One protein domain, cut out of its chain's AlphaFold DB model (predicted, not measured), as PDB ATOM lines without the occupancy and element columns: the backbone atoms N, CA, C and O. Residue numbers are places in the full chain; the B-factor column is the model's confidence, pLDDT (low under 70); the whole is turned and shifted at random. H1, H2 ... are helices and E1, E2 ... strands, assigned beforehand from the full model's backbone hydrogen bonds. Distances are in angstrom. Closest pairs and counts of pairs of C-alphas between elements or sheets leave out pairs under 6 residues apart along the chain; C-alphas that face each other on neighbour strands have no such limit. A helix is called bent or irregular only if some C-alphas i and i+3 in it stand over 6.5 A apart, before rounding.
ATOM      1  N   ASP A   2      19.239  17.213  -2.033       88.88
ATOM      2  CA  ASP A   2      18.506  16.425  -1.017       88.88
ATOM      3  C   ASP A   2      18.587  17.001   0.407       88.88
ATOM      4  O   ASP A   2      17.589  17.043   1.117       88.88
ATOM      5  N   ARG A   3      19.753  17.524   0.810       95.06
ATOM      6  CA  ARG A   3      19.919  18.198   2.109       95.06
ATOM      7  C   ARG A   3      19.087  19.477   2.245       95.06
ATOM      8  O   ARG A   3      18.482  19.679   3.290       95.06
ATOM      9  N   ASN A   4      19.002  20.304   1.200       95.25
ATOM     10  CA  ASN A   4      18.137  21.490   1.177       95.25
ATOM     11  C   ASN A   4      16.656  21.106   1.288       95.25
ATOM     12  O   ASN A   4      15.888  21.780   1.968       95.25
ATOM     13  N   PHE A   5      16.255  20.010   0.641       95.12
ATOM     14  CA  PHE A   5      14.875  19.531   0.702       95.12
ATOM     15  C   PHE A   5      14.543  18.980   2.085       95.12
ATOM     16  O   PHE A   5      13.507  19.334   2.635       95.12
ATOM     17  N   LEU A   6      15.453  18.205   2.679       95.50
ATOM     18  CA  LEU A   6      15.321  17.721   4.053       95.50
ATOM     19  C   LEU A   6      15.264  18.880   5.060       95.50
ATOM     20  O   LEU A   6      14.466  18.853   5.993       95.50
ATOM     21  N   PHE A   7      16.082  19.919   4.862       96.12
ATOM     22  CA  PHE A   7      16.028  21.142   5.663       96.12
ATOM     23  C   PHE A   7      14.639  21.787   5.592       96.12
ATOM     24  O   PHE A   7      14.052  22.108   6.622       96.12
ATOM     25  N   TYR A   8      14.097  21.945   4.383       96.12
ATOM     26  CA  TYR A   8      12.792  22.562   4.172       96.12
ATOM     27  C   TYR A   8      11.634  21.728   4.731       96.12
ATOM     28  O   TYR A   8      10.739  22.273   5.370       96.12
ATOM     29  N   GLU A   9      11.675  20.410   4.555       95.62
ATOM     30  CA  GLU A   9      10.713  19.479   5.148       95.62
ATOM     31  C   GLU A   9      10.695  19.593   6.677       95.62
ATOM     32  O   GLU A   9       9.638  19.789   7.278       95.62
ATOM     33  N   ASN A  10      11.864  19.530   7.320       95.75
ATOM     34  CA  ASN A  10      11.950  19.637   8.775       95.75
ATOM     35  C   ASN A  10      11.506  21.016   9.278       95.75
ATOM     36  O   ASN A  10      10.885  21.115  10.340       95.75
ATOM     37  N   LEU A  11      11.770  22.069   8.497       95.50
ATOM     38  CA  LEU A  11      11.280  23.415   8.770       95.50
ATOM     39  C   LEU A  11       9.746  23.487   8.726       95.50
ATOM     40  O   LEU A  11       9.142  24.058   9.631       95.50
ATOM     41  N   ILE A  12       9.109  22.891   7.714       95.50
ATOM     42  CA  ILE A  12       7.642  22.807   7.617       95.50
ATOM     43  C   ILE A  12       7.067  22.023   8.801       95.50
ATOM     44  O   ILE A  12       6.088  22.453   9.414       95.50
ATOM     45  N   ASN A  13       7.693  20.897   9.148       94.81
ATOM     46  CA  ASN A  13       7.269  20.050  10.261       94.81
ATOM     47  C   ASN A  13       7.456  20.725  11.629       94.81
ATOM     48  O   ASN A  13       6.838  20.303  12.609       94.81
ATOM     49  N   GLY A  14       8.274  21.780  11.709       94.06
ATOM     50  CA  GLY A  14       8.476  22.560  12.926       94.06
ATOM     51  C   GLY A  14       9.059  21.717  14.059       94.06
ATOM     52  O   GLY A  14       8.527  21.727  15.173       94.06
ATOM     53  N   ILE A  15      10.119  20.961  13.765       95.31
ATOM     54  CA  ILE A  15      10.831  20.094  14.716       95.31
ATOM     55  C   ILE A  15      12.256  20.597  14.973       95.31
ATOM     56  O   ILE A  15      12.773  21.425  14.228       95.31
ATOM     57  N   ASP A  16      12.896  20.091  16.026       97.12
ATOM     58  CA  ASP A  16      14.355  20.159  16.154       97.12
ATOM     59  C   ASP A  16      14.972  19.161  15.166       97.12
ATOM     60  O   ASP A  16      14.506  18.023  15.066       97.12
ATOM     61  N   PHE A  17      16.024  19.556  14.452       97.25
ATOM     62  CA  PHE A  17      16.686  18.671  13.494       97.25
ATOM     63  C   PHE A  17      18.174  18.980  13.348       97.25
ATOM     64  O   PHE A  17      18.660  20.041  13.738       97.25
ATOM     65  N   GLU A  18      18.907  18.028  12.780       96.69
ATOM     66  CA  GLU A  18      20.335  18.150  12.510       96.69
ATOM     67  C   GLU A  18      20.632  17.692  11.083       96.69
ATOM     68  O   GLU A  18      20.140  16.653  10.640       96.69
ATOM     69  N   ILE A  19      21.430  18.472  10.354       96.25
ATOM     70  CA  ILE A  19      21.900  18.119   9.011       96.25
ATOM     71  C   ILE A  19      23.404  18.350   8.957       96.25
ATOM     72  O   ILE A  19      23.877  19.452   9.224       96.25
ATOM     73  N   ASP A  20      24.150  17.296   8.618       92.62
ATOM     74  CA  ASP A  20      25.612  17.313   8.480       92.62
ATOM     75  C   ASP A  20      26.346  17.903   9.712       92.62
ATOM     76  O   ASP A  20      27.362  18.586   9.577       92.62
ATOM     77  N   GLY A  21      25.832  17.641  10.923       92.56
ATOM     78  CA  GLY A  21      26.394  18.129  12.191       92.56
ATOM     79  C   GLY A  21      25.871  19.494  12.655       92.56
ATOM     80  O   GLY A  21      26.216  19.944  13.748       92.56
ATOM     81  N   ILE A  22      25.049  20.171  11.845       93.81
ATOM     82  CA  ILE A  22      24.507  21.503  12.140       93.81
ATOM     83  C   ILE A  22      23.108  21.348  12.731       93.81
ATOM     84  O   ILE A  22      22.218  20.791  12.087       93.81
ATOM     85  N   LYS A  23      22.914  21.848  13.954       96.31
ATOM     86  CA  LYS A  23      21.658  21.734  14.704       96.31
ATOM     87  C   LYS A  23      20.767  22.950  14.480       96.31
ATOM     88  O   LYS A  23      21.215  24.082  14.645       96.31
ATOM     89  N   PHE A  24      19.497  22.693  14.211       96.50
ATOM     90  CA  PHE A  24      18.444  23.690  14.065       96.50
ATOM     91  C   PHE A  24      17.358  23.432  15.103       96.50
ATOM     92  O   PHE A  24      17.006  22.283  15.391       96.50
ATOM     93  N   LYS A  25      16.854  24.512  15.695       95.62
ATOM     94  CA  LYS A  25      15.831  24.444  16.738       95.62
ATOM     95  C   LYS A  25      14.458  24.771  16.183       95.62
ATOM     96  O   LYS A  25      14.308  25.656  15.342       95.62
ATOM     97  N   LYS A  26      13.441  24.099  16.710       92.75
ATOM     98  CA  LYS A  26      12.048  24.472  16.506       92.75
ATOM     99  C   LYS A  26      11.844  25.936  16.901       92.75
ATOM    100  O   LYS A  26      12.305  26.370  17.955       92.75
ATOM    101  N   GLY A  27      11.134  26.683  16.059       85.94
ATOM    102  CA  GLY A  27      10.873  28.109  16.268       85.94
ATOM    103  C   GLY A  27      12.080  29.015  15.998       85.94
ATOM    104  O   GLY A  27      11.999  30.220  16.232       85.94
ATOM    105  N   GLN A  28      13.199  28.474  15.499       92.44
ATOM    106  CA  GLN A  28      14.282  29.296  14.973       92.44
ATOM    107  C   GLN A  28      13.758  30.140  13.806       92.44
ATOM    108  O   GLN A  28      13.157  29.624  12.865       92.44
ATOM    109  N   LYS A  29      13.994  31.452  13.868       91.31
ATOM    110  CA  LYS A  29      13.577  32.380  12.818       91.31
ATOM    111  C   LYS A  29      14.552  32.364  11.644       91.31
ATOM    112  O   LYS A  29      15.747  32.596  11.826       91.31
ATOM    113  N   PHE A  30      14.010  32.147  10.450       95.62
ATOM    114  CA  PHE A  30      14.751  32.155   9.188       95.62
ATOM    115  C   PHE A  30      14.381  33.389   8.362       95.62
ATOM    116  O   PHE A  30      15.195  34.294   8.201       95.62
ATOM    117  N   TRP A  31      13.118  33.485   7.948       97.50
ATOM    118  CA  TRP A  31      12.546  34.671   7.310       97.50
ATOM    119  C   TRP A  31      11.442  35.249   8.188       97.50
ATOM    120  O   TRP A  31      10.617  34.496   8.700       97.50
ATOM    121  N   ASP A  32      11.385  36.571   8.323       97.75
ATOM    122  CA  ASP A  32      10.232  37.238   8.939       97.75
ATOM    123  C   ASP A  32       9.091  37.410   7.924       97.75
ATOM    124  O   ASP A  32       7.911  37.406   8.289       97.75
ATOM    125  N   LEU A  33       9.446  37.553   6.642       98.38
ATOM    126  CA  LEU A  33       8.506  37.754   5.547       98.38
ATOM    127  C   LEU A  33       9.042  37.172   4.231       98.38
ATOM    128  O   LEU A  33      10.192  37.387   3.858       98.38
ATOM    129  N   VAL A  34       8.174  36.496   3.487       98.56
ATOM    130  CA  VAL A  34       8.405  36.111   2.092       98.56
ATOM    131  C   VAL A  34       7.449  36.914   1.219       98.56
ATOM    132  O   VAL A  34       6.231  36.881   1.413       98.56
ATOM    133  N   VAL A  35       7.996  37.648   0.256       98.44
ATOM    134  CA  VAL A  35       7.239  38.498  -0.660       98.44
ATOM    135  C   VAL A  35       7.319  37.948  -2.072       98.44
ATOM    136  O   VAL A  35       8.403  37.686  -2.579       98.44
ATOM    137  N   ILE A  36       6.170  37.827  -2.732       97.00
ATOM    138  CA  ILE A  36       6.077  37.474  -4.150       97.00
ATOM    139  C   ILE A  36       5.588  38.696  -4.925       97.00
ATOM    140  O   ILE A  36       4.562  39.284  -4.568       97.00
ATOM    141  N   THR A  37       6.284  39.079  -5.997       94.94
ATOM    142  CA  THR A  37       5.785  40.137  -6.890       94.94
ATOM    143  C   THR A  37       4.800  39.590  -7.915       94.94
ATOM    144  O   THR A  37       4.875  38.436  -8.322       94.94
ATOM    145  N   SER A  38       3.865  40.411  -8.371       91.62
ATOM    146  CA  SER A  38       2.923  40.049  -9.432       91.62
ATOM    147  C   SER A  38       2.678  41.242 -10.347       91.62
ATOM    148  O   SER A  38       2.830  42.382  -9.935       91.62
ATOM    149  N   ILE A  39       2.294  41.006 -11.597       87.75
ATOM    150  CA  ILE A  39       2.126  42.078 -12.591       87.75
ATOM    151  C   ILE A  39       0.735  42.728 -12.558       87.75
ATOM    152  O   ILE A  39       0.472  43.689 -13.272       87.75
ATOM    153  N   SER A  40      -0.206  42.160 -11.799       88.00
ATOM    154  CA  SER A  40      -1.575  42.671 -11.710       88.00
ATOM    155  C   SER A  40      -2.268  42.208 -10.438       88.00
ATOM    156  O   SER A  40      -1.937  41.158  -9.880       88.00
ATOM    157  N   ILE A  41      -3.319  42.929 -10.052       91.06
ATOM    158  CA  ILE A  41      -4.199  42.556  -8.937       91.06
ATOM    159  C   ILE A  41      -4.801  41.154  -9.139       91.06
ATOM    160  O   ILE A  41      -4.879  40.367  -8.199       91.06
ATOM    161  N   LYS A  42      -5.187  40.788 -10.369       89.00
ATOM    162  CA  LYS A  42      -5.741  39.452 -10.658       89.00
ATOM    163  C   LYS A  42      -4.731  38.344 -10.354       89.00
ATOM    164  O   LYS A  42      -5.077  37.361  -9.709       89.00
ATOM    165  N   GLN A  43      -3.483  38.520 -10.793       88.88
ATOM    166  CA  GLN A  43      -2.415  37.555 -10.527       88.88
ATOM    167  C   GLN A  43      -2.091  37.489  -9.030       88.88
ATOM    168  O   GLN A  43      -1.952  36.391  -8.495       88.88
ATOM    169  N   LYS A  44      -2.061  38.641  -8.346       92.81
ATOM    170  CA  LYS A  44      -1.916  38.712  -6.889       92.81
ATOM    171  C   LYS A  44      -2.934  37.829  -6.169       92.81
ATOM    172  O   LYS A  44      -2.539  36.960  -5.399       92.81
ATOM    173  N   LEU A  45      -4.221  37.988  -6.482       93.81
ATOM    174  CA  LEU A  45      -5.300  37.212  -5.856       93.81
ATOM    175  C   LEU A  45      -5.152  35.702  -6.096       93.81
ATOM    176  O   LEU A  45      -5.449  34.894  -5.217       93.81
ATOM    177  N   CYS A  46      -4.692  35.298  -7.282       92.75
ATOM    178  CA  CYS A  46      -4.397  33.894  -7.562       92.75
ATOM    179  C   CYS A  46      -3.247  33.368  -6.693       92.75
ATOM    180  O   CYS A  46      -3.339  32.255  -6.182       92.75
ATOM    181  N   TYR A  47      -2.187  34.157  -6.508       94.44
ATOM    182  CA  TYR A  47      -1.014  33.763  -5.720       94.44
ATOM    183  C   TYR A  47      -1.343  33.677  -4.235       94.44
ATOM    184  O   TYR A  47      -0.978  32.700  -3.587       94.44
ATOM    185  N   GLU A  48      -2.111  34.633  -3.718       96.75
ATOM    186  CA  GLU A  48      -2.610  34.610  -2.342       96.75
ATOM    187  C   GLU A  48      -3.452  33.356  -2.076       96.75
ATOM    188  O   GLU A  48      -3.239  32.677  -1.075       96.75
ATOM    189  N   LYS A  49      -4.340  32.972  -3.007       96.12
ATOM    190  CA  LYS A  49      -5.105  31.719  -2.896       96.12
ATOM    191  C   LYS A  49      -4.216  30.474  -2.894       96.12
ATOM    192  O   LYS A  49      -4.492  29.544  -2.145       96.12
ATOM    193  N   GLN A  50      -3.164  30.434  -3.712       95.06
ATOM    194  CA  GLN A  50      -2.236  29.296  -3.724       95.06
ATOM    195  C   GLN A  50      -1.450  29.174  -2.418       95.06
ATOM    196  O   GLN A  50      -1.324  28.076  -1.875       95.06
ATOM    197  N   LEU A  51      -0.976  30.298  -1.878       96.75
ATOM    198  CA  LEU A  51      -0.311  30.332  -0.578       96.75
ATOM    199  C   LEU A  51      -1.252  29.884   0.546       96.75
ATOM    200  O   LEU A  51      -0.859  29.063   1.371       96.75
ATOM    201  N   ASP A  52      -2.505  30.344   0.542       96.88
ATOM    202  CA  ASP A  52      -3.526  29.938   1.516       96.88
ATOM    203  C   ASP A  52      -3.807  28.424   1.471       96.88
ATOM    204  O   ASP A  52      -3.838  27.764   2.510       96.88
ATOM    205  N   ILE A  53      -3.922  27.837   0.273       96.06
ATOM    206  CA  ILE A  53      -4.069  26.381   0.103       96.06
ATOM    207  C   ILE A  53      -2.862  25.638   0.693       96.06
ATOM    208  O   ILE A  53      -3.030  24.650   1.416       96.06
ATOM    209  N   LYS A  54      -1.637  26.101   0.416       96.00
ATOM    210  CA  LYS A  54      -0.415  25.480   0.947       96.00
ATOM    211  C   LYS A  54      -0.315  25.615   2.474       96.00
ATOM    212  O   LYS A  54       0.024  24.639   3.140       96.00
ATOM    213  N   LEU A  55      -0.674  26.765   3.045       95.50
ATOM    214  CA  LEU A  55      -0.722  26.974   4.499       95.50
ATOM    215  C   LEU A  55      -1.732  26.033   5.168       95.50
ATOM    216  O   LEU A  55      -1.382  25.315   6.105       95.50
ATOM    217  N   LYS A  56      -2.965  25.966   4.647       95.81
ATOM    218  CA  LYS A  56      -4.032  25.090   5.169       95.81
ATOM    219  C   LYS A  56      -3.691  23.605   5.075       95.81
ATOM    220  O   LYS A  56      -4.147  22.820   5.898       95.81
ATOM    221  N   SER A  57      -2.875  23.221   4.095       94.69
ATOM    222  CA  SER A  57      -2.402  21.844   3.919       94.69
ATOM    223  C   SER A  57      -1.096  21.528   4.663       94.69
ATOM    224  O   SER A  57      -0.535  20.458   4.447       94.69
ATOM    225  N   ASN A  58      -0.623  22.411   5.556       93.50
ATOM    226  CA  ASN A  58       0.648  22.275   6.284       93.50
ATOM    227  C   ASN A  58       1.854  22.048   5.353       93.50
ATOM    228  O   ASN A  58       2.744  21.264   5.662       93.50
ATOM    229  N   ARG A  59       1.879  22.721   4.198       94.75
ATOM    230  CA  ARG A  59       2.985  22.655   3.228       94.75
ATOM    231  C   ARG A  59       3.921  23.854   3.282       94.75
ATOM    232  O   ARG A  59       4.850  23.919   2.487       94.75
ATOM    233  N   LEU A  60       3.675  24.797   4.189       96.25
ATOM    234  CA  LEU A  60       4.532  25.956   4.423       96.25
ATOM    235  C   LEU A  60       4.871  26.085   5.908       96.25
ATOM    236  O   LEU A  60       4.047  25.712   6.750       96.25
ATOM    237  N   PRO A  61       6.053  26.634   6.241       93.75
ATOM    238  CA  PRO A  61       6.408  26.938   7.621       93.75
ATOM    239  C   PRO A  61       5.416  27.932   8.234       93.75
ATOM    240  O   PRO A  61       5.115  28.965   7.636       93.75
ATOM    241  N   LYS A  62       4.916  27.625   9.435       90.69
ATOM    242  CA  LYS A  62       3.868  28.417  10.108       90.69
ATOM    243  C   LYS A  62       4.373  29.728  10.707       90.69
ATOM    244  O   LYS A  62       3.593  30.658  10.869       90.69
ATOM    245  N   ASP A  63       5.667  29.794  11.005       89.81
ATOM    246  CA  ASP A  63       6.295  30.942  11.665       89.81
ATOM    247  C   ASP A  63       6.756  32.027  10.669       89.81
ATOM    248  O   ASP A  63       7.376  33.011  11.069       89.81
ATOM    249  N   ILE A  64       6.471  31.852   9.371       95.38
ATOM    250  CA  ILE A  64       6.851  32.772   8.294       95.38
ATOM    251  C   ILE A  64       5.594  33.439   7.731       95.38
ATOM    252  O   ILE A  64       4.626  32.767   7.374       95.38
ATOM    253  N   ASN A  65       5.623  34.766   7.597       96.50
ATOM    254  CA  ASN A  65       4.558  35.499   6.919       96.50
ATOM    255  C   ASN A  65       4.775  35.496   5.405       96.50
ATOM    256  O   ASN A  65       5.899  35.654   4.931       96.50
ATOM    257  N   PHE A  66       3.690  35.401   4.637       98.12
ATOM    258  CA  PHE A  66       3.727  35.451   3.176       98.12
ATOM    259  C   PHE A  66       2.877  36.615   2.671       98.12
ATOM    260  O   PHE A  66       1.743  36.797   3.115       98.12
ATOM    261  N   LYS A  67       3.406  37.404   1.733       97.88
ATOM    262  CA  LYS A  67       2.690  38.537   1.135       97.88
ATOM    263  C   LYS A  67       2.889  38.571  -0.370       97.88
ATOM    264  O   LYS A  67       3.981  38.321  -0.870       97.88
ATOM    265  N   VAL A  68       1.840  38.937  -1.098       97.00
ATOM    266  CA  VAL A  68       1.926  39.168  -2.539       97.00
ATOM    267  C   VAL A  68       1.706  40.649  -2.815       97.00
ATOM    268  O   VAL A  68       0.742  41.252  -2.339       97.00
ATOM    269  N   ILE A  69       2.619  41.255  -3.568       95.88
ATOM    270  CA  ILE A  69       2.555  42.669  -3.942       95.88
ATOM    271  C   ILE A  69       2.472  42.740  -5.458       95.88
ATOM    272  O   ILE A  69       3.279  42.140  -6.164       95.88
ATOM    273  N   ASN A  70       1.456  43.429  -5.968       93.19
ATOM    274  CA  ASN A  70       1.347  43.685  -7.393       93.19
ATOM    275  C   ASN A  70       2.062  44.978  -7.770       93.19
ATOM    276  O   ASN A  70       2.075  45.944  -7.004       93.19
ATOM    277  N   ASP A  71       2.610  44.989  -8.976       91.75
ATOM    278  CA  ASP A  71       3.040  46.207  -9.636       91.75
ATOM    279  C   ASP A  71       1.822  47.129  -9.854       91.75
ATOM    280  O   ASP A  71       0.681  46.645  -9.939       91.75
ATOM    281  N   PRO A  72       2.032  48.456  -9.929       87.38
ATOM    282  CA  PRO A  72       0.984  49.403 -10.281       87.38
ATOM    283  C   PRO A  72       0.333  49.035 -11.618       87.38
ATOM    284  O   PRO A  72       1.018  48.690 -12.586       87.38
ATOM    285  N   ASP A  73      -0.998  49.111 -11.665       79.50
ATOM    286  CA  ASP A  73      -1.767  48.669 -12.825       79.50
ATOM    287  C   ASP A  73      -1.315  49.377 -14.112       79.50
ATOM    288  O   ASP A  73      -1.079  50.584 -14.144       79.50
ATOM    289  N   ASN A  74      -1.233  48.605 -15.198       67.31
ATOM    290  CA  ASN A  74      -0.832  49.051 -16.538       67.31
ATOM    291  C   ASN A  74       0.614  49.569 -16.676       67.31
ATOM    292  O   ASN A  74       0.986  50.028 -17.757       67.31
ATOM    293  N   CYS A  75       1.467  49.438 -15.654       76.00
ATOM    294  CA  CYS A  75       2.871  49.838 -15.729       76.00
ATOM    295  C   CYS A  75       3.807  48.620 -15.738       76.00
ATOM    296  O   CYS A  75       3.916  47.888 -14.758       76.00
ATOM    297  N   LYS A  76       4.561  48.425 -16.829       77.88
ATOM    298  CA  LYS A  76       5.685  47.471 -16.849       77.88
ATOM    299  C   LYS A  76       6.930  48.147 -16.283       77.88
ATOM    300  O   LYS A  76       7.738  48.681 -17.035       77.88
ATOM    301  N   ILE A  77       7.068  48.129 -14.963       85.75
ATOM    302  CA  ILE A  77       8.154  48.824 -14.254       85.75
ATOM    303  C   ILE A  77       9.471  48.030 -14.192       85.75
ATOM    304  O   ILE A  77      10.488  48.547 -13.734       85.75
ATOM    305  N   GLY A  78       9.467  46.783 -14.678       87.19
ATOM    306  CA  GLY A  78      10.619  45.880 -14.617       87.19
ATOM    307  C   GLY A  78      10.913  45.386 -13.195       87.19
ATOM    308  O   GLY A  78      10.276  45.813 -12.235       87.19
ATOM    309  N   SER A  79      11.886  44.483 -13.048       88.06
ATOM    310  CA  SER A  79      12.259  43.912 -11.743       88.06
ATOM    311  C   SER A  79      12.725  44.986 -10.761       88.06
ATOM    312  O   SER A  79      12.178  45.078  -9.672       88.06
ATOM    313  N   GLY A  80      13.635  45.875 -11.175       90.19
ATOM    314  CA  GLY A  80      14.120  46.969 -10.325       90.19
ATOM    315  C   GLY A  80      13.004  47.905  -9.844       90.19
ATOM    316  O   GLY A  80      12.937  48.229  -8.661       90.19
ATOM    317  N   GLY A  81      12.074  48.282 -10.730       92.81
ATOM    318  CA  GLY A  81      10.901  49.064 -10.335       92.81
ATOM    319  C   GLY A  81       9.993  48.299  -9.371       92.81
ATOM    320  O   GLY A  81       9.520  48.869  -8.389       92.81
ATOM    321  N   SER A  82       9.791  47.000  -9.608       92.94
ATOM    322  CA  SER A  82       9.008  46.123  -8.733       92.94
ATOM    323  C   SER A  82       9.641  46.008  -7.340       92.94
ATOM    324  O   SER A  82       8.935  46.114  -6.339       92.94
ATOM    325  N   THR A  83      10.972  45.912  -7.248       95.06
ATOM    326  CA  THR A  83      11.713  45.937  -5.977       95.06
ATOM    327  C   THR A  83      11.463  47.230  -5.212       95.06
ATOM    328  O   THR A  83      11.106  47.184  -4.036       95.06
ATOM    329  N   LEU A  84      11.577  48.387  -5.872       95.81
ATOM    330  CA  LEU A  84      11.316  49.684  -5.238       95.81
ATOM    331  C   LEU A  84       9.859  49.818  -4.781       95.81
ATOM    332  O   LEU A  84       9.597  50.313  -3.687       95.81
ATOM    333  N   ASN A  85       8.910  49.335  -5.587       95.56
ATOM    334  CA  ASN A  85       7.493  49.308  -5.233       95.56
ATOM    335  C   ASN A  85       7.228  48.438  -3.993       95.56
ATOM    336  O   ASN A  85       6.497  48.851  -3.091       95.56
ATOM    337  N   VAL A  86       7.856  47.261  -3.914       97.06
ATOM    338  CA  VAL A  86       7.793  46.386  -2.738       97.06
ATOM    339  C   VAL A  86       8.355  47.094  -1.513       97.06
ATOM    340  O   VAL A  86       7.656  47.176  -0.509       97.06
ATOM    341  N   ILE A  87       9.570  47.643  -1.593       97.25
ATOM    342  CA  ILE A  87      10.214  48.329  -0.464       97.25
ATOM    343  C   ILE A  87       9.330  49.470   0.039       97.25
ATOM    344  O   ILE A  87       9.051  49.537   1.233       97.25
ATOM    345  N   LYS A  88       8.819  50.311  -0.869       97.50
ATOM    346  CA  LYS A  88       7.883  51.390  -0.535       97.50
ATOM    347  C   LYS A  88       6.645  50.857   0.196       97.50
ATOM    348  O   LYS A  88       6.335  51.318   1.290       97.50
ATOM    349  N   THR A  89       5.976  49.855  -0.375       97.44
ATOM    350  CA  THR A  89       4.746  49.264   0.183       97.44
ATOM    351  C   THR A  89       4.985  48.623   1.553       97.44
ATOM    352  O   THR A  89       4.119  48.649   2.425       97.44
ATOM    353  N   LEU A  90       6.145  47.997   1.758       98.06
ATOM    354  CA  LEU A  90       6.506  47.412   3.046       98.06
ATOM    355  C   LEU A  90       6.838  48.492   4.072       98.06
ATOM    356  O   LEU A  90       6.414  48.372   5.218       98.06
ATOM    357  N   TYR A  91       7.537  49.554   3.672       98.00
ATOM    358  CA  TYR A  91       7.860  50.667   4.559       98.00
ATOM    359  C   TYR A  91       6.603  51.402   5.040       98.00
ATOM    360  O   TYR A  91       6.508  51.745   6.212       98.00
ATOM    361  N   GLU A  92       5.590  51.561   4.186       97.75
ATOM    362  CA  GLU A  92       4.289  52.129   4.576       97.75
ATOM    363  C   GLU A  92       3.565  51.303   5.657       97.75
ATOM    364  O   GLU A  92       2.773  51.851   6.419       97.75
ATOM    365  N   VAL A  93       3.837  49.995   5.744       97.31
ATOM    366  CA  VAL A  93       3.179  49.078   6.694       97.31
ATOM    367  C   VAL A  93       4.006  48.854   7.960       97.31
ATOM    368  O   VAL A  93       3.453  48.831   9.055       97.31
ATOM    369  N   TYR A  94       5.316  48.655   7.817       97.44
ATOM    370  CA  TYR A  94       6.214  48.271   8.912       97.44
ATOM    371  C   TYR A  94       7.078  49.432   9.423       97.44
ATOM    372  O   TYR A  94       7.699  49.307  10.478       97.44
ATOM    373  N   ALA A  95       7.127  50.559   8.706       97.25
ATOM    374  CA  ALA A  95       7.954  51.719   9.026       97.25
ATOM    375  C   ALA A  95       9.402  51.311   9.364       97.25
ATOM    376  O   ALA A  95      10.030  50.546   8.631       97.25
ATOM    377  N   SER A  96       9.937  51.790  10.489       96.38
ATOM    378  CA  SER A  96      11.296  51.487  10.941       96.38
ATOM    379  C   SER A  96      11.529  50.016  11.297       96.38
ATOM    380  O   SER A  96      12.679  49.579  11.301       96.38
ATOM    381  N   GLU A  97      10.484  49.232  11.584       97.19
ATOM    382  CA  GLU A  97      10.652  47.802  11.878       97.19
ATOM    383  C   GLU A  97      11.105  47.015  10.646       97.19
ATOM    384  O   GLU A  97      11.761  45.987  10.799       97.19
ATOM    385  N   LEU A  98      10.864  47.533   9.434       97.38
ATOM    386  CA  LEU A  98      11.335  46.931   8.185       97.38
ATOM    387  C   LEU A  98      12.848  46.660   8.206       97.38
ATOM    388  O   LEU A  98      13.293  45.609   7.753       97.38
ATOM    389  N   PHE A  99      13.632  47.575   8.780       95.12
ATOM    390  CA  PHE A  99      15.095  47.472   8.842       95.12
ATOM    391  C   PHE A  99      15.599  46.367   9.782       95.12
ATOM    392  O   PHE A  99      16.786  46.061   9.785       95.12
ATOM    393  N   LYS A 100      14.714  45.760  10.582       96.44
ATOM    394  CA  LYS A 100      15.038  44.646  11.485       96.44
ATOM    395  C   LYS A 100      14.599  43.288  10.935       96.44
ATOM    396  O   LYS A 100      14.860  42.273  11.575       96.44
ATOM    397  N   MET A 101      13.952  43.258   9.768       97.31
ATOM    398  CA  MET A 101      13.379  42.043   9.188       97.31
ATOM    399  C   MET A 101      14.332  41.356   8.210       97.31
ATOM    400  O   MET A 101      15.042  42.009   7.447       97.31
ATOM    401  N   LYS A 102      14.284  40.022   8.170       97.00
ATOM    402  CA  LYS A 102      14.829  39.214   7.070       97.00
ATOM    403  C   LYS A 102      13.726  38.914   6.069       97.00
ATOM    404  O   LYS A 102      12.737  38.260   6.414       97.00
ATOM    405  N   ILE A 103      13.899  39.366   4.833       98.44
ATOM    406  CA  ILE A 103      12.868  39.275   3.800       98.44
ATOM    407  C   ILE A 103      13.398  38.504   2.605       98.44
ATOM    408  O   ILE A 103      14.399  38.898   2.018       98.44
ATOM    409  N   LEU A 104      12.690  37.456   2.192       98.19
ATOM    410  CA  LEU A 104      12.910  36.826   0.894       98.19
ATOM    411  C   LEU A 104      11.956  37.450  -0.126       98.19
ATOM    412  O   LEU A 104      10.743  37.283  -0.018       98.19
ATOM    413  N   LEU A 105      12.488  38.167  -1.111       98.00
ATOM    414  CA  LEU A 105      11.724  38.771  -2.200       98.00
ATOM    415  C   LEU A 105      11.908  37.954  -3.482       98.00
ATOM    416  O   LEU A 105      13.006  37.869  -4.026       98.00
ATOM    417  N   ILE A 106      10.812  37.382  -3.978       96.38
ATOM    418  CA  ILE A 106      10.775  36.561  -5.186       96.38
ATOM    419  C   ILE A 106      10.034  37.316  -6.288       96.38
ATOM    420  O   ILE A 106       8.820  37.548  -6.214       96.38
ATOM    421  N   HIS A 107      10.744  37.659  -7.357       93.19
ATOM    422  CA  HIS A 107      10.126  38.226  -8.546       93.19
ATOM    423  C   HIS A 107       9.399  37.153  -9.362       93.19
ATOM    424  O   HIS A 107      10.014  36.372 -10.091       93.19
ATOM    425  N   ALA A 108       8.066  37.156  -9.293       86.56
ATOM    426  CA  ALA A 108       7.217  36.300 -10.125       86.56
ATOM    427  C   ALA A 108       6.595  37.026 -11.337       86.56
ATOM    428  O   ALA A 108       5.906  36.417 -12.159       86.56
ATOM    429  N   GLY A 109       6.862  38.331 -11.467       66.50
ATOM    430  CA  GLY A 109       6.234  39.241 -12.423       66.50
ATOM    431  C   GLY A 109       6.893  39.290 -13.803       66.50
ATOM    432  O   GLY A 109       7.731  40.143 -14.079       66.50
ATOM    433  N   GLY A 110       6.431  38.436 -14.716       65.19
ATOM    434  CA  GLY A 110       6.614  38.589 -16.160       65.19
ATOM    435  C   GLY A 110       5.516  37.845 -16.922       65.19
ATOM    436  O   GLY A 110       5.042  36.807 -16.466       65.19
ATOM    437  N   TYR A 111       5.118  38.327 -18.109       59.00
ATOM    438  CA  TYR A 111       4.039  37.707 -18.907       59.00
ATOM    439  C   TYR A 111       4.316  36.254 -19.319       59.00
ATOM    440  O   TYR A 111       3.427  35.597 -19.847       59.00
ATOM    441  N   SER A 112       5.544  35.764 -19.112       54.34
ATOM    442  CA  SER A 112       5.940  34.370 -19.343       54.34
ATOM    443  C   SER A 112       5.556  33.843 -20.731       54.34
ATOM    444  O   SER A 112       5.378  32.651 -20.925       54.34
ATOM    445  N   GLN A 113       5.511  34.735 -21.727       55.50
ATOM    446  CA  GLN A 113       5.076  34.445 -23.101       55.50
ATOM    447  C   GLN A 113       6.020  33.510 -23.868       55.50
ATOM    448  O   GLN A 113       5.725  33.138 -24.996       55.50
ATOM    449  N   ARG A 114       7.179  33.175 -23.292       60.25
ATOM    450  CA  ARG A 114       8.230  32.405 -23.968       60.25
ATOM    451  C   ARG A 114       8.264  30.929 -23.587       60.25
ATOM    452  O   ARG A 114       8.859  30.158 -24.325       60.25
ATOM    453  N   MET A 115       7.671  30.534 -22.457       60.06
ATOM    454  CA  MET A 115       7.743  29.154 -21.973       60.06
ATOM    455  C   MET A 115       6.328  28.558 -21.874       60.06
ATOM    456  O   MET A 115       5.607  28.878 -20.929       60.06
ATOM    457  N   PRO A 116       5.925  27.696 -22.830       54.94
ATOM    458  CA  PRO A 116       4.566  27.146 -22.908       54.94
ATOM    459  C   PRO A 116       4.159  26.310 -21.691       54.94
ATOM    460  O   PRO A 116       2.974  26.155 -21.421       54.94
ATOM    461  N   SER A 117       5.135  25.769 -20.958       60.53
ATOM    462  CA  SER A 117       4.929  24.947 -19.762       60.53
ATOM    463  C   SER A 117       4.643  25.749 -18.489       60.53
ATOM    464  O   SER A 117       4.480  25.149 -17.427       60.53
ATOM    465  N   CYS A 118       4.588  27.086 -18.554       63.34
ATOM    466  CA  CYS A 118       4.230  27.877 -17.381       63.34
ATOM    467  C   CYS A 118       2.770  27.611 -17.011       63.34
ATOM    468  O   CYS A 118       1.875  27.739 -17.846       63.34
ATOM    469  N   SER A 119       2.538  27.271 -15.744       62.56
ATOM    470  CA  SER A 119       1.205  27.107 -15.165       62.56
ATOM    471  C   SER A 119       0.313  28.322 -15.469       62.56
ATOM    472  O   SER A 119       0.803  29.441 -15.627       62.56
ATOM    473  N   VAL A 120      -1.016  28.140 -15.458       68.88
ATOM    474  CA  VAL A 120      -2.002  29.250 -15.450       68.88
ATOM    475  C   VAL A 120      -1.675  30.274 -14.348       68.88
ATOM    476  O   VAL A 120      -1.996  31.455 -14.452       68.88
ATOM    477  N   LEU A 121      -0.974  29.823 -13.307       78.69
ATOM    478  CA  LEU A 121      -0.511  30.594 -12.159       78.69
ATOM    479  C   LEU A 121       0.916  31.155 -12.357       78.69
ATOM    480  O   LEU A 121       1.585  31.547 -11.407       78.69
ATOM    481  N   GLY A 122       1.422  31.221 -13.586       80.19
ATOM    482  CA  GLY A 122       2.763  31.716 -13.891       80.19
ATOM    483  C   GLY A 122       3.899  30.806 -13.405       80.19
ATOM    484  O   GLY A 122       3.692  29.689 -12.925       80.19
ATOM    485  N   LYS A 123       5.133  31.294 -13.560       85.94
ATOM    486  CA  LYS A 123       6.359  30.511 -13.332       85.94
ATOM    487  C   LYS A 123       6.536  30.072 -11.884       85.94
ATOM    488  O   LYS A 123       6.823  28.909 -11.636       85.94
ATOM    489  N   ILE A 124       6.255  30.960 -10.933       90.88
ATOM    490  CA  ILE A 124       6.479  30.690  -9.508       90.88
ATOM    491  C   ILE A 124       5.680  29.490  -8.972       90.88
ATOM    492  O   ILE A 124       6.172  28.773  -8.113       90.88
ATOM    493  N   PHE A 125       4.497  29.199  -9.520       91.50
ATOM    494  CA  PHE A 125       3.704  28.012  -9.167       91.50
ATOM    495  C   PHE A 125       3.661  26.983 -10.303       91.50
ATOM    496  O   PHE A 125       2.706  26.217 -10.435       91.50
ATOM    497  N   SER A 126       4.673  26.985 -11.172       89.06
ATOM    498  CA  SER A 126       4.839  25.929 -12.167       89.06
ATOM    499  C   SER A 126       5.381  24.673 -11.497       89.06
ATOM    500  O   SER A 126       6.340  24.746 -10.724       89.06
ATOM    501  N   SER A 127       4.739  23.542 -11.790       88.88
ATOM    502  CA  SER A 127       5.079  22.241 -11.225       88.88
ATOM    503  C   SER A 127       6.499  21.829 -11.593       88.88
ATOM    504  O   SER A 127       6.940  22.042 -12.724       88.88
ATOM    505  N   ILE A 128       7.191  21.188 -10.654       86.50
ATOM    506  CA  ILE A 128       8.554  20.686 -10.855       86.50
ATOM    507  C   ILE A 128       8.559  19.166 -10.705       86.50
ATOM    508  O   ILE A 128       7.943  18.648  -9.772       86.50
ATOM    509  N   PRO A 129       9.264  18.427 -11.581       85.69
ATOM    510  CA  PRO A 129       9.491  17.008 -11.359       85.69
ATOM    511  C   PRO A 129      10.396  16.831 -10.134       85.69
ATOM    512  O   PRO A 129      11.605  17.046 -10.198       85.69
ATOM    513  N   SER A 130       9.807  16.432  -9.012       85.44
ATOM    514  CA  SER A 130      10.524  16.160  -7.769       85.44
ATOM    515  C   SER A 130      10.103  14.820  -7.187       85.44
ATOM    516  O   SER A 130       8.956  14.396  -7.312       85.44
ATOM    517  N   ARG A 131      11.051  14.148  -6.528       85.31
ATOM    518  CA  ARG A 131      10.779  12.955  -5.713       85.31
ATOM    519  C   ARG A 131      10.338  13.308  -4.293       85.31
ATOM    520  O   ARG A 131       9.866  12.433  -3.577       85.31
ATOM    521  N   SER A 132      10.514  14.562  -3.879       88.31
ATOM    522  CA  SER A 132      10.055  15.039  -2.577       88.31
ATOM    523  C   SER A 132       8.560  15.333  -2.627       88.31
ATOM    524  O   SER A 132       8.088  16.010  -3.534       88.31
ATOM    525  N   THR A 133       7.828  14.889  -1.609       89.31
ATOM    526  CA  THR A 133       6.406  15.213  -1.416       89.31
ATOM    527  C   THR A 133       6.170  16.675  -1.006       89.31
ATOM    528  O   THR A 133       5.034  17.155  -1.057       89.31
ATOM    529  N   TYR A 134       7.229  17.396  -0.619       91.12
ATOM    530  CA  TYR A 134       7.173  18.791  -0.169       91.12
ATOM    531  C   TYR A 134       7.561  19.796  -1.255       91.12
ATOM    532  O   TYR A 134       7.188  20.959  -1.155       91.12
ATOM    533  N   ILE A 135       8.277  19.366  -2.299       93.50
ATOM    534  CA  ILE A 135       8.707  20.234  -3.401       93.50
ATOM    535  C   ILE A 135       7.803  19.988  -4.606       93.50
ATOM    536  O   ILE A 135       8.096  19.127  -5.431       93.50
ATOM    537  N   ASN A 136       6.691  20.719  -4.694       90.81
ATOM    538  CA  ASN A 136       5.685  20.501  -5.739       90.81
ATOM    539  C   ASN A 136       5.827  21.482  -6.908       90.81
ATOM    540  O   ASN A 136       5.498  21.153  -8.050       90.81
ATOM    541  N   ASP A 137       6.308  22.690  -6.629       92.69
ATOM    542  CA  ASP A 137       6.433  23.771  -7.598       92.69
ATOM    543  C   ASP A 137       7.690  24.619  -7.369       92.69
ATOM    544  O   ASP A 137       8.499  24.376  -6.469       92.69
ATOM    545  N   THR A 138       7.868  25.614  -8.238       92.69
ATOM    546  CA  THR A 138       9.011  26.534  -8.189       92.69
ATOM    547  C   THR A 138       9.068  27.327  -6.891       92.69
ATOM    548  O   THR A 138      10.159  27.569  -6.387       92.69
ATOM    549  N   PHE A 139       7.931  27.669  -6.292       95.12
ATOM    550  CA  PHE A 139       7.888  28.354  -5.009       95.12
ATOM    551  C   PHE A 139       8.484  27.489  -3.897       95.12
ATOM    552  O   PHE A 139       9.369  27.954  -3.178       95.12
ATOM    553  N   ASP A 140       8.067  26.223  -3.801       95.50
ATOM    554  CA  ASP A 140       8.624  25.287  -2.816       95.50
ATOM    555  C   ASP A 140      10.135  25.103  -3.024       95.50
ATOM    556  O   ASP A 140      10.907  25.097  -2.064       95.50
ATOM    557  N   LEU A 141      10.575  25.012  -4.285       94.62
ATOM    558  CA  LEU A 141      11.995  24.924  -4.609       94.62
ATOM    559  C   LEU A 141      12.757  26.177  -4.162       94.62
ATOM    560  O   LEU A 141      13.792  26.053  -3.514       94.62
ATOM    561  N   LYS A 142      12.247  27.380  -4.451       95.31
ATOM    562  CA  LYS A 142      12.873  28.643  -4.030       95.31
ATOM    563  C   LYS A 142      12.964  28.736  -2.510       95.31
ATOM    564  O   LYS A 142      14.021  29.086  -1.992       95.31
ATOM    565  N   MET A 143      11.919  28.337  -1.789       96.50
ATOM    566  CA  MET A 143      11.956  28.267  -0.329       96.50
ATOM    567  C   MET A 143      13.037  27.298   0.165       96.50
ATOM    568  O   MET A 143      13.853  27.672   1.010       96.50
ATOM    569  N   ALA A 144      13.103  26.083  -0.380       95.62
ATOM    570  CA  ALA A 144      14.086  25.087   0.044       95.62
ATOM    571  C   ALA A 144      15.533  25.487  -0.272       95.62
ATOM    572  O   ALA A 144      16.450  25.227   0.510       95.62
ATOM    573  N   ILE A 145      15.741  26.130  -1.418       94.81
ATOM    574  CA  ILE A 145      17.061  26.552  -1.870       94.81
ATOM    575  C   ILE A 145      17.528  27.790  -1.120       94.81
ATOM    576  O   ILE A 145      18.668  27.793  -0.687       94.81
ATOM    577  N   TYR A 146      16.698  28.813  -0.916       95.62
ATOM    578  CA  TYR A 146      17.179  30.089  -0.378       95.62
ATOM    579  C   TYR A 146      17.110  30.201   1.145       95.62
ATOM    580  O   TYR A 146      17.899  30.939   1.728       95.62
ATOM    581  N   THR A 147      16.250  29.442   1.828       95.81
ATOM    582  CA  THR A 147      16.131  29.549   3.295       95.81
ATOM    583  C   THR A 147      17.426  29.275   4.068       95.81
ATOM    584  O   THR A 147      17.684  30.013   5.020       95.81
ATOM    585  N   PRO A 148      18.298  28.326   3.687       95.56
ATOM    586  CA  PRO A 148      19.562  28.126   4.398       95.56
ATOM    587  C   PRO A 148      20.495  29.351   4.391       95.56
ATOM    588  O   PRO A 148      21.264  29.528   5.328       95.56
ATOM    589  N   PHE A 149      20.395  30.254   3.406       93.88
ATOM    590  CA  PHE A 149      21.154  31.512   3.433       93.88
ATOM    591  C   PHE A 149      20.738  32.446   4.576       93.88
ATOM    592  O   PHE A 149      21.535  33.263   5.024       93.88
ATOM    593  N   SER A 150      19.508  32.332   5.077       94.38
ATOM    594  CA  SER A 150      19.005  33.205   6.143       94.38
ATOM    595  C   SER A 150      19.595  32.906   7.526       94.38
ATOM    596  O   SER A 150      19.471  33.736   8.433       94.38
ATOM    597  N   VAL A 151      20.247  31.745   7.695       93.56
ATOM    598  CA  VAL A 151      20.716  31.232   8.994       93.56
ATOM    599  C   VAL A 151      21.632  32.235   9.692       93.56
ATOM    600  O   VAL A 151      21.413  32.546  10.863       93.56
ATOM    601  N   HIS A 152      22.600  32.795   8.962       91.25
ATOM    602  CA  HIS A 152      23.551  33.782   9.487       91.25
ATOM    603  C   HIS A 152      23.412  35.175   8.860       91.25
ATOM    604  O   HIS A 152      24.164  36.083   9.209       91.25
ATOM    605  N   MET A 153      22.425  35.371   7.981       90.12
ATOM    606  CA  MET A 153      22.134  36.673   7.378       90.12
ATOM    607  C   MET A 153      21.761  37.705   8.455       90.12
ATOM    608  O   MET A 153      21.033  37.383   9.400       90.12
ATOM    609  N   LYS A 154      22.221  38.951   8.304       91.31
ATOM    610  CA  LYS A 154      21.683  40.121   9.023       91.31
ATOM    611  C   LYS A 154      20.267  40.461   8.502       91.31
ATOM    612  O   LYS A 154      19.866  39.945   7.458       91.31
ATOM    613  N   PRO A 155      19.475  41.290   9.202       94.00
ATOM    614  CA  PRO A 155      18.283  41.897   8.609       94.00
ATOM    615  C   PRO A 155      18.571  42.519   7.237       94.00
ATOM    616  O   PRO A 155      19.628  43.111   7.035       94.00
ATOM    617  N   GLY A 156      17.645  42.363   6.296       94.31
ATOM    618  CA  GLY A 156      17.826  42.769   4.907       94.31
ATOM    619  C   GLY A 156      16.905  42.019   3.949       94.31
ATOM    620  O   GLY A 156      16.123  41.150   4.348       94.31
ATOM    621  N   ILE A 157      17.004  42.360   2.664       95.94
ATOM    622  CA  ILE A 157      16.207  41.756   1.592       95.94
ATOM    623  C   ILE A 157      17.102  40.839   0.761       95.94
ATOM    624  O   ILE A 157      18.057  41.290   0.136       95.94
ATOM    625  N   PHE A 158      16.758  39.557   0.720       95.56
ATOM    626  CA  PHE A 158      17.322  38.589  -0.205       95.56
ATOM    627  C   PHE A 158      16.453  38.545  -1.463       95.56
ATOM    628  O   PHE A 158      15.284  38.165  -1.397       95.56
ATOM    629  N   LEU A 159      17.013  38.934  -2.606       94.88
ATOM    630  CA  LEU A 159      16.299  39.016  -3.878       94.88
ATOM    631  C   LEU A 159      16.565  37.785  -4.750       94.88
ATOM    632  O   LEU A 159      17.712  37.386  -4.923       94.88
ATOM    633  N   THR A 160      15.522  37.211  -5.342       93.44
ATOM    634  CA  THR A 160      15.645  36.153  -6.357       93.44
ATOM    635  C   THR A 160      14.539  36.272  -7.402       93.44
ATOM    636  O   THR A 160      13.517  36.933  -7.190       93.44
ATOM    637  N   SER A 161      14.740  35.635  -8.551       90.25
ATOM    638  CA  SER A 161      13.719  35.498  -9.579       90.25
ATOM    639  C   SER A 161      12.962  34.169  -9.426       90.25
ATOM    640  O   SER A 161      13.268  33.331  -8.576       90.25
ATOM    641  N   SER A 162      11.899  34.003 -10.210       88.50
ATOM    642  CA  SER A 162      11.107  32.767 -10.262       88.50
ATOM    643  C   SER A 162      11.371  31.937 -11.513       88.50
ATOM    644  O   SER A 162      10.685  30.939 -11.720       88.50
ATOM    645  N   ASP A 163      12.280  32.372 -12.388       82.25
ATOM    646  CA  ASP A 163      12.464  31.781 -13.714       82.25
ATOM    647  C   ASP A 163      13.841  31.186 -13.981       82.25
ATOM    648  O   ASP A 163      14.105  30.702 -15.081       82.25
ATOM    649  N   ASP A 164      14.656  31.138 -12.941       82.75
ATOM    650  CA  ASP A 164      15.922  30.441 -12.836       82.75
ATOM    651  C   ASP A 164      15.835  29.299 -11.807       82.75
ATOM    652  O   ASP A 164      15.056  29.303 -10.846       82.75
ATOM    653  N   PHE A 165      16.658  28.282 -12.044       82.62
ATOM    654  CA  PHE A 165      16.846  27.162 -11.135       82.62
ATOM    655  C   PHE A 165      18.301  27.115 -10.700       82.62
ATOM    656  O   PHE A 165      19.154  26.572 -11.401       82.62
ATOM    657  N   GLU A 166      18.578  27.666  -9.525       85.06
ATOM    658  CA  GLU A 166      19.879  27.559  -8.882       85.06
ATOM    659  C   GLU A 166      19.880  26.467  -7.825       85.06
ATOM    660  O   GLU A 166      18.881  26.181  -7.158       85.06
ATOM    661  N   THR A 167      21.041  25.850  -7.655       85.81
ATOM    662  CA  THR A 167      21.236  24.809  -6.655       85.81
ATOM    663  C   THR A 167      22.543  25.078  -5.943       85.81
ATOM    664  O   THR A 167      23.546  25.374  -6.590       85.81
ATOM    665  N   PHE A 168      22.533  24.942  -4.624       89.81
ATOM    666  CA  PHE A 168      23.714  25.138  -3.797       89.81
ATOM    667  C   PHE A 168      24.035  23.853  -3.045       89.81
ATOM    668  O   PHE A 168      23.161  23.029  -2.748       89.81
ATOM    669  N   ILE A 169      25.315  23.670  -2.739       91.62
ATOM    670  CA  ILE A 169      25.747  22.627  -1.821       91.62
ATOM    671  C   ILE A 169      25.401  23.116  -0.414       91.62
ATOM    672  O   ILE A 169      25.948  24.114   0.039       91.62
ATOM    673  N   PHE A 170      24.491  22.419   0.271       92.94
ATOM    674  CA  PHE A 170      23.928  22.848   1.558       92.94
ATOM    675  C   PHE A 170      24.985  23.294   2.579       92.94
ATOM    676  O   PHE A 170      24.874  24.370   3.154       92.94
ATOM    677  N   LYS A 171      26.044  22.501   2.775       91.00
ATOM    678  CA  LYS A 171      27.110  22.841   3.726       91.00
ATOM    679  C   LYS A 171      27.829  24.140   3.357       91.00
ATOM    680  O   LYS A 171      27.968  25.018   4.202       91.00
ATOM    681  N   GLU A 172      28.223  24.268   2.093       90.56
ATOM    682  CA  GLU A 172      28.886  25.472   1.585       90.56
ATOM    683  C   GLU A 172      27.967  26.692   1.655       90.56
ATOM    684  O   GLU A 172      28.417  27.794   1.924       90.56
ATOM    685  N   GLN A 173      26.663  26.497   1.469       91.62
ATOM    686  CA  GLN A 173      25.662  27.546   1.585       91.62
ATOM    687  C   GLN A 173      25.538  28.090   3.013       91.62
ATOM    688  O   GLN A 173      25.489  29.305   3.199       91.62
ATOM    689  N   ILE A 174      25.497  27.209   4.019       92.00
ATOM    690  CA  ILE A 174      25.492  27.631   5.425       92.00
ATOM    691  C   ILE A 174      26.781  28.395   5.737       92.00
ATOM    692  O   ILE A 174      26.725  29.490   6.292       92.00
ATOM    693  N   GLU A 175      27.933  27.865   5.323       89.50
ATOM    694  CA  GLU A 175      29.225  28.525   5.525       89.50
ATOM    695  C   GLU A 175      29.283  29.891   4.818       89.50
ATOM    696  O   GLU A 175      29.717  30.874   5.416       89.50
ATOM    697  N   ALA A 176      28.770  29.993   3.588       87.62
ATOM    698  CA  ALA A 176      28.677  31.242   2.838       87.62
ATOM    699  C   ALA A 176      27.738  32.257   3.497       87.62
ATOM    700  O   ALA A 176      28.016  33.452   3.459       87.62
ATOM    701  N   SER A 177      26.660  31.811   4.150       89.12
ATOM    702  CA  SER A 177      25.730  32.724   4.823       89.12
ATOM    703  C   SER A 177      26.377  33.523   5.955       89.12
ATOM    704  O   SER A 177      25.923  34.627   6.252       89.12
ATOM    705  N   HIS A 178      27.471  33.028   6.554       86.62
ATOM    706  CA  HIS A 178      28.248  33.811   7.515       86.62
ATOM    707  C   HIS A 178      28.865  35.058   6.882       86.62
ATOM    708  O   HIS A 178      28.966  36.082   7.553       86.62
ATOM    709  N   LEU A 179      29.236  35.006   5.599       82.75
ATOM    710  CA  LEU A 179      29.821  36.148   4.894       82.75
ATOM    711  C   LEU A 179      28.842  37.327   4.831       82.75
ATOM    712  O   LEU A 179      29.266  38.470   4.951       82.75
ATOM    713  N   PHE A 180      27.535  37.055   4.753       81.00
ATOM    714  CA  PHE A 180      26.495  38.093   4.778       81.00
ATOM    715  C   PHE A 180      26.404  38.823   6.123       81.00
ATOM    716  O   PHE A 180      25.820  39.899   6.206       81.00
ATOM    717  N   GLY A 181      26.936  38.228   7.192       70.88
ATOM    718  CA  GLY A 181      26.969  38.822   8.524       70.88
ATOM    719  C   GLY A 181      28.301  39.477   8.890       70.88
ATOM    720  O   GLY A 181      28.348  40.218   9.868       70.88
ATOM    721  N   LEU A 182      29.378  39.210   8.146       73.88
ATOM    722  CA  LEU A 182      30.721  39.678   8.502       73.88
ATOM    723  C   LEU A 182      31.039  41.069   7.965       73.88
ATOM    724  O   LEU A 182      31.760  41.811   8.624       73.88
ATOM    725  N   ASN A 183      30.476  41.426   6.816       69.62
ATOM    726  CA  ASN A 183      30.700  42.730   6.215       69.62
ATOM    727  C   ASN A 183      29.479  43.638   6.403       69.62
ATOM    728  O   ASN A 183      28.371  43.169   6.694       69.62
ATOM    729  N   ASP A 184      29.696  44.939   6.235       73.25
ATOM    730  CA  ASP A 184      28.650  45.968   6.222       73.25
ATOM    731  C   ASP A 184      28.358  46.436   4.786       73.25
ATOM    732  O   ASP A 184      27.997  47.585   4.543       73.25
ATOM    733  N   ASP A 185      28.535  45.528   3.823       79.06
ATOM    734  CA  ASP A 185      28.249  45.780   2.416       79.06
ATOM    735  C   ASP A 185      26.744  45.970   2.191       79.06
ATOM    736  O   ASP A 185      25.921  45.161   2.623       79.06
ATOM    737  N   GLU A 186      26.382  47.031   1.470       83.88
ATOM    738  CA  GLU A 186      24.982  47.377   1.189       83.88
ATOM    739  C   GLU A 186      24.330  46.410   0.188       83.88
ATOM    740  O   GLU A 186      23.125  46.159   0.246       83.88
ATOM    741  N   PHE A 187      25.129  45.851  -0.727       86.38
ATOM    742  CA  PHE A 187      24.675  44.931  -1.766       86.38
ATOM    743  C   PHE A 187      25.638  43.762  -1.910       86.38
ATOM    744  O   PHE A 187      26.819  43.939  -2.197       86.38
ATOM    745  N   ILE A 188      25.097  42.552  -1.794       88.00
ATOM    746  CA  ILE A 188      25.826  41.313  -2.048       88.00
ATOM    747  C   ILE A 188      25.159  40.616  -3.224       88.00
ATOM    748  O   ILE A 188      23.950  40.379  -3.226       88.00
ATOM    749  N   LEU A 189      25.961  40.292  -4.232       87.75
ATOM    750  CA  LEU A 189      25.509  39.621  -5.441       87.75
ATOM    751  C   LEU A 189      25.957  38.167  -5.384       87.75
ATOM    752  O   LEU A 189      27.133  37.875  -5.158       87.75
TER     753      LEU A 189
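AT A GLANCE: This is residues 2 to 189 of the 251 residues of the protein "Hypothetical protein" of Brachionus calyciflorus (UniProt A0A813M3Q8). A twisted sheet of four parallel strands forms the core, with H2 and H4 over one face and the long, kinked H3 over the other, in three layers. H1 crosses H4 on the side away from the sheet, H5 packs on residues 148 to 150 of H4, the small hairpin of E1 and E2 lies at one end of the domain, and residues 92 to 97 of H3 stick out. The printed part has 188 residues, with six named helices and six named strands in the order H1 E1 E2 E3 H2 E4 H3 E5 H4 E6 H5 H6; the large sheet runs E4 E3 E5 E6, and the class is mixed, helices and strands. The whole is compact, with a radius of gyration of the C-alphas of 16.2 A and spans of 50 by 39 by 28 A.

HOW THE PARTS SIT: H1, residues 2 to 13, comes closest to E1, residues 17 to 19, at the C-alphas of Asn 10 and Phe 17, 6.8 A apart. E1 and E2, residues 22 to 24, form an antiparallel hairpin, with N 17 and O 24 within hydrogen-bond range at 3.0 A. The parallel sheet has the edge strands E4, residues 65 to 70, and E6, residues 156 to 161, and the inner strands E3, residues 33 to 38, and E5, residues 102 to 107. Within hydrogen-bond range are N 36 and O 67 across E3 and E4, 2.9 A, N 35 and O 104 across E3 and E5, 2.8 A, and N 105 and O 158 across E5 and E6, 2.8 A. H2, residues 41 to 56, is on this sheet at a height of 8.9 A, over E4 and along the strands, at 8 degrees to E4 on the local plane; it is only just not over E3, on which 2 of its C-alphas fall. E3, H2 and E4 are a strand-helix-strand unit, two parallel neighbour strands with a helix between, and its crossover is right-handed. H3, residues 78 to 100, is on the opposite face; its closest C-alphas to E4 are those of Val 86 and Ile 69, 6.5 A apart. E4, H3 and E5 are a split unit, with E3 between the two strands, and its crossover is right-handed. H4, residues 138 to 150, is on the same face as H2 at a height of 9.5 A, over E5 and E6, and only just slantwise to the strands, at 31 degrees to E5 on the local plane. E5, H4 and E6 are a strand-helix-strand unit with a left-handed crossover. H4 touches H1 about perpendicular, at 89 degrees, with the closest C-alphas, Ala 144 and Tyr 8, 5.0 A apart. H5, residues 170 to 177, touches H4 at a steep tilt of 56 degrees, the same way, with the closest C-alphas, Ser 177 and Phe 149, 4.9 A apart. H5 and H6, residues 179 to 182, meet only through their link. Every O i to N i+4 pair is within hydrogen-bond range in H1, H2 and H5, against 13 of 19 in H3 and 6 of 9 in H4, while H6 is too short for such a pair.

IN THESE COORDINATES: H1 begins at C-alpha 2, (18.506, 16.425, -1.017), and measures 16.3 A from first to last C-alpha. H2 measures 22.5 A, H4 18.7 A and H5 10.6 A. E3, E4, E5 and E6 measure 16.1, 16.8, 16.3 and 16.7 A. H3, 26.5 A, is irregular, with C-alphas 93 and 96 9.5 A apart and a kink of 117 degrees near residue 94. H4 is irregular, but only just: C-alphas 145 and 148 are 6.9 A apart. H6 ends at C-alpha 182, (30.721, 39.678, 8.502).

THE WHOLE: The two C-alphas farthest apart are those of Gly 21 and Asn 74, 50.2 A. The printed part has no cut. The link from E5 to H4, residues 108 to 137, is long. The mean pLDDT of the printed part is 90.0; residues 74, 109 to 120 and 183 are under 70.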